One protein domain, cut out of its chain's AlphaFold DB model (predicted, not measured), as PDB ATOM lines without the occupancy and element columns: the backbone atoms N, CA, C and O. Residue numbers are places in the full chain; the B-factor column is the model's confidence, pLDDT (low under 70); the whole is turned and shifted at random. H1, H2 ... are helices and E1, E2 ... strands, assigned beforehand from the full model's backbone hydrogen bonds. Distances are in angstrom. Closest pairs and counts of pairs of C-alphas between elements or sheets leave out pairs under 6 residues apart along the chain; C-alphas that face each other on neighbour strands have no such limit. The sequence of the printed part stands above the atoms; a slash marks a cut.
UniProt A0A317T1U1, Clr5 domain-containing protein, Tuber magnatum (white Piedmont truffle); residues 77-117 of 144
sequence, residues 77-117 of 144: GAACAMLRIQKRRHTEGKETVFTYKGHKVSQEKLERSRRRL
ATOM      1  N   GLY A  77     169.492 178.906 179.012       78.69
ATOM      2  CA  GLY A  77     168.731 177.803 178.407       78.69
ATOM      3  C   GLY A  77     167.620 177.275 179.322       78.69
ATOM      4  O   GLY A  77     166.475 177.132 178.899       78.69
ATOM      5  N   ALA A  78     167.929 177.089 180.609       81.38
ATOM      6  CA  ALA A  78     166.945 176.678 181.609       81.38
ATOM      7  C   ALA A  78     165.857 177.743 181.821       81.38
ATOM      8  O   ALA A  78     164.679 177.407 181.904       81.38
ATOM      9  N   ALA A  79     166.232 179.025 181.861       83.94
ATOM     10  CA  ALA A  79     165.292 180.134 181.974       83.94
ATOM     11  C   ALA A  79     164.343 180.207 180.770       83.94
ATOM     12  O   ALA A  79     163.133 180.272 180.969       83.94
ATOM     13  N   CYS A  80     164.864 180.140 179.539       83.25
ATOM     14  CA  CYS A  80     164.050 180.134 178.322       83.25
ATOM     15  C   CYS A  80     163.071 178.956 178.320       83.25
ATOM     16  O   CYS A  80     161.878 179.152 178.107       83.25
ATOM     17  N   ALA A  81     163.542 177.743 178.629       83.06
ATOM     18  CA  ALA A  81     162.685 176.560 178.687       83.06
ATOM     19  C   ALA A  81     161.569 176.696 179.735       83.06
ATOM     20  O   ALA A  81     160.406 176.427 179.434       83.06
ATOM     21  N   MET A  82     161.894 177.167 180.945       85.69
ATOM     22  CA  MET A  82     160.901 177.401 181.998       85.69
ATOM     23  C   MET A  82     159.874 178.459 181.591       85.69
ATOM     24  O   MET A  82     158.681 178.245 181.788       85.69
ATOM     25  N   LEU A  83     160.304 179.559 180.966       86.50
ATOM     26  CA  LEU A  83     159.399 180.596 180.471       86.50
ATOM     27  C   LEU A  83     158.476 180.070 179.359       86.50
ATOM     28  O   LEU A  83     157.282 180.368 179.368       86.50
ATOM     29  N   ARG A  84     158.981 179.236 178.438       85.12
ATOM     30  CA  ARG A  84     158.163 178.592 177.386       85.12
ATOM     31  C   ARG A  84     157.110 177.664 177.988       85.12
ATOM     32  O   ARG A  84     155.939 177.734 177.615       85.12
ATOM     33  N   ILE A  85     157.504 176.839 178.961       85.75
ATOM     34  CA  ILE A  85     156.575 175.965 179.691       85.75
ATOM     35  C   ILE A  85     155.535 176.803 180.442       85.75
ATOM     36  O   ILE A  85     154.350 176.479 180.391       85.75
ATOM     37  N   GLN A  86     155.954 177.886 181.101       86.56
ATOM     38  CA  GLN A  86     155.064 178.785 181.833       86.56
ATOM     39  C   GLN A  86     154.034 179.436 180.901       86.56
ATOM     40  O   GLN A  86     152.848 179.407 181.212       86.56
ATOM     41  N   LYS A  87     154.454 179.938 179.728       85.81
ATOM     42  CA  LYS A  87     153.561 180.513 178.705       85.81
ATOM     43  C   LYS A  87     152.495 179.510 178.257       85.81
ATOM     44  O   LYS A  87     151.316 179.846 178.259       85.81
ATOM     45  N   ARG A  88     152.898 178.273 177.939       83.19
ATOM     46  CA  ARG A  88     151.980 177.203 177.509       83.19
ATOM     47  C   ARG A  88     151.009 176.775 178.615       83.19
ATOM     48  O   ARG A  88     149.831 176.568 178.362       83.19
ATOM     49  N   ARG A  89     151.473 176.645 179.859       82.06
ATOM     50  CA  ARG A  89     150.599 176.234 180.975       82.06
ATOM     51  C   ARG A  89     149.648 177.340 181.419       82.06
ATOM     52  O   ARG A  89     148.529 177.037 181.815       82.06
ATOM     53  N   HIS A  90     150.063 178.602 181.304       83.50
ATOM     54  CA  HIS A  90     149.201 179.747 181.580       83.50
ATOM     55  C   HIS A  90     147.995 179.791 180.629       83.50
ATOM     56  O   HIS A  90     146.886 180.047 181.081       83.50
ATOM     57  N   THR A  91     148.167 179.468 179.338       78.12
ATOM     58  CA  THR A  91     147.031 179.352 178.399       78.12
ATOM     59  C   THR A  91     146.091 178.191 178.733       78.12
ATOM     60  O   THR A  91     144.917 178.242 178.396       78.12
ATOM     61  N   GLU A  92     146.588 177.165 179.427       81.56
ATOM     62  CA  GLU A  92     145.796 176.030 179.922       81.56
ATOM     63  C   GLU A  92     145.193 176.277 181.322       81.56
ATOM     64  O   GLU A  92     144.551 175.382 181.869       81.56
ATOM     65  N   GLY A  93     145.438 177.442 181.941       78.25
ATOM     66  CA  GLY A  93     144.978 177.761 183.298       78.25
ATOM     67  C   GLY A  93     145.666 176.965 184.418       78.25
ATOM     68  O   GLY A  93     145.125 176.861 185.515       78.25
ATOM     69  N   LYS A  94     146.843 176.375 184.165       79.69
ATOM     70  CA  LYS A  94     147.561 175.535 185.139       79.69
ATOM     71  C   LYS A  94     148.691 176.301 185.814       79.69
ATOM     72  O   LYS A  94     149.577 176.839 185.146       79.69
ATOM     73  N   GLU A  95     148.741 176.240 187.141       73.44
ATOM     74  CA  GLU A  95     149.897 176.723 187.892       73.44
ATOM     75  C   GLU A  95     151.129 175.832 187.662       73.44
ATOM     76  O   GLU A  95     151.044 174.614 187.466       73.44
ATOM     77  N   THR A  96     152.313 176.452 187.646       78.25
ATOM     78  CA  THR A  96     153.589 175.763 187.407       78.25
ATOM     79  C   THR A  96     154.557 176.009 188.549       78.25
ATOM     80  O   THR A  96     154.976 177.134 188.803       78.25
ATOM     81  N   VAL A  97     154.963 174.928 189.213       82.69
ATOM     82  CA  VAL A  97     156.105 174.944 190.126       82.69
ATOM     83  C   VAL A  97     157.310 174.402 189.373       82.69
ATOM     84  O   VAL A  97     157.288 173.276 188.882       82.69
ATOM     85  N   PHE A  98     158.357 175.218 189.274       81.62
ATOM     86  CA  PHE A  98     159.618 174.830 188.655       81.62
ATOM     87  C   PHE A  98     160.664 174.533 189.714       81.62
ATOM     88  O   PHE A  98     160.769 175.251 190.707       81.62
ATOM     89  N   THR A  99     161.493 173.530 189.445       81.06
ATOM     90  CA  THR A  99     162.650 173.190 190.268       81.06
ATOM     91  C   THR A  99     163.894 173.201 189.382       81.06
ATOM     92  O   THR A  99     163.889 172.624 188.298       81.06
ATOM     93  N   TYR A 100     164.957 173.878 189.810       78.88
ATOM     94  CA  TYR A 100     166.247 173.938 189.123       78.88
ATOM     95  C   TYR A 100     167.353 173.630 190.124       78.88
ATOM     96  O   TYR A 100     167.441 174.297 191.155       78.88
ATOM     97  N   LYS A 101     168.188 172.626 189.824       72.50
ATOM     98  CA  LYS A 101     169.284 172.179 190.705       72.50
ATOM     99  C   LYS A 101     168.827 171.895 192.146       72.50
ATOM    100  O   LYS A 101     169.466 172.314 193.100       72.50
ATOM    101  N   GLY A 102     167.665 171.255 192.292       70.81
ATOM    102  CA  GLY A 102     167.078 170.930 193.598       70.81
ATOM    103  C   GLY A 102     166.326 172.073 194.292       70.81
ATOM    104  O   GLY A 102     165.686 171.821 195.305       70.81
ATOM    105  N   HIS A 103     166.317 173.297 193.750       69.00
ATOM    106  CA  HIS A 103     165.607 174.435 194.351       69.00
ATOM    107  C   HIS A 103     164.384 174.859 193.560       69.00
ATOM    108  O   HIS A 103     164.426 174.960 192.333       69.00
ATOM    109  N   LYS A 104     163.317 175.214 194.281       77.12
ATOM    110  CA  LYS A 104     162.146 175.860 193.692       77.12
ATOM    111  C   LYS A 104     162.566 177.186 193.055       77.12
ATOM    112  O   LYS A 104     163.107 178.073 193.715       77.12
ATOM    113  N   VAL A 105     162.324 177.325 191.758       82.44
ATOM    114  CA  VAL A 105     162.515 178.587 191.046       82.44
ATOM    115  C   VAL A 105     161.288 179.446 191.313       82.44
ATOM    116  O   VAL A 105     160.178 179.092 190.924       82.44
ATOM    117  N   SER A 106     161.484 180.570 192.007       82.38
ATOM    118  CA  SER A 106     160.403 181.521 192.253       82.38
ATOM    119  C   SER A 106     159.964 182.196 190.955       82.38
ATOM    120  O   SER A 106     160.765 182.427 190.043       82.38
ATOM    121  N   GLN A 107     158.689 182.571 190.895       80.31
ATOM    122  CA  GLN A 107     158.141 183.284 189.746       80.31
ATOM    123  C   GLN A 107     158.856 184.618 189.510       80.31
ATOM    124  O   GLN A 107     159.162 184.962 188.374       80.31
ATOM    125  N   GLU A 108     159.243 185.314 190.579       83.62
ATOM    126  CA  GLU A 108     160.032 186.542 190.489       83.62
ATOM    127  C   GLU A 108     161.375 186.321 189.767       83.62
ATOM    128  O   GLU A 108     161.807 187.142 188.956       83.62
ATOM    129  N   LYS A 109     162.038 185.183 190.006       84.19
ATOM    130  CA  LYS A 109     163.303 184.838 189.342       84.19
ATOM    131  C   LYS A 109     163.108 184.573 187.849       84.19
ATOM    132  O   LYS A 109     163.972 184.952 187.050       84.19
ATOM    133  N   LEU A 110     161.985 183.964 187.471       85.62
ATOM    134  CA  LEU A 110     161.600 183.793 186.069       85.62
ATOM    135  C   LEU A 110     161.273 185.133 185.416       85.62
ATOM    136  O   LEU A 110     161.831 185.421 184.363       85.62
ATOM    137  N   GLU A 111     160.507 186.004 186.067       86.06
ATOM    138  CA  GLU A 111     160.175 187.339 185.550       86.06
ATOM    139  C   GLU A 111     161.417 188.220 185.358       86.06
ATOM    140  O   GLU A 111     161.610 188.827 184.302       86.06
ATOM    141  N   ARG A 112     162.352 188.226 186.320       86.12
ATOM    142  CA  ARG A 112     163.658 188.892 186.139       86.12
ATOM    143  C   ARG A 112     164.451 188.316 184.963       86.12
ATOM    144  O   ARG A 112     165.256 189.020 184.353       86.12
ATOM    145  N   SER A 113     164.279 187.032 184.660       84.31
ATOM    146  CA  SER A 113     164.949 186.381 183.530       84.31
ATOM    147  C   SER A 113     164.256 186.718 182.209       84.31
ATOM    148  O   SER A 113     164.948 187.068 181.258       84.31
ATOM    149  N   ARG A 114     162.919 186.753 182.183       85.50
ATOM    150  CA  ARG A 114     162.089 187.211 181.059       85.50
ATOM    151  C   ARG A 114     162.425 188.637 180.636       85.50
ATOM    152  O   ARG A 114     162.559 188.908 179.453       85.50
ATOM    153  N   ARG A 115     162.615 189.547 181.597       86.62
ATOM    154  CA  ARG A 115     162.997 190.944 181.310       86.62
ATOM    155  C   ARG A 115     164.385 191.069 180.677       86.62
ATOM    156  O   ARG A 115     164.611 191.981 179.889       86.62
ATOM    157  N   ARG A 116     165.323 190.180 181.029       85.12
ATOM    158  CA  ARG A 116     166.692 190.183 180.481       85.12
ATOM    159  C   ARG A 116     166.787 189.504 179.117       85.12
ATOM    160  O   ARG A 116     167.543 189.965 178.271       85.12
ATOM    161  N   LEU A 117     166.069 188.402 178.926       84.50
ATOM    162  CA  LEU A 117     166.132 187.570 177.727       84.50
ATOM    163  C   LEU A 117     165.020 188.000 176.773       84.50
ATOM    164  O   LEU A 117     163.891 187.566 176.936       84.50
TER     165      LEU A 117
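Overview. This is residues 77 to 117 of the 144 residues of the protein "Clr5 domain-containing protein" of Tuber magnatum (white Piedmont truffle) (UniProt A0A317T1U1). A tiny two-stranded hairpin, E1 and E2, sits near the first part of a long helix, H1, while a shorter helix, H2, packs steeply tilted on that same part. Residues 88 to 93, of which 88 to 91 belong to H1, stick out. The 41 printed residues hold H1, E1, E2 and H2 in that order, mostly helix; the sheet is antiparallel. The whole is compact, with a radius of gyration of the C-alphas of 9.8 A and spans of 25 by 23 by 17 A.

Along the chain. E1 is residues 98 to 100 and E2 residues 103 to 105. H1, residues 77 to 91, runs 21.8 A from C-alpha 77 at (168.731, 177.803, 178.407). H2, residues 107 to 116, runs 14.4 A to C-alpha 116 at (166.692, 190.183, 180.481).

Arrangement. In the hairpin, N 100 and O 103 are 2.8 A apart, within hydrogen-bond range. The closest C-alphas of H1 and E1, Met 82 and Phe 98, are 7.3 A apart. H1 touches H2 with residues 79 to 83 alone, closest at the C-alphas of Ala 79 and Ser 113, 6.4 A, at a steep tilt of 66 degrees, opposite ways. E1 and H2 are apart. Every O i to N i+4 pair is within hydrogen-bond range in H1, 5 of 6 in H2.

Size, cuts and confidence. The C-alphas farthest apart, Thr 91 and Gly 102, are 26.5 A apart. The printed part has no cut and no long link. Residue 103 alone is under pLDDT 70.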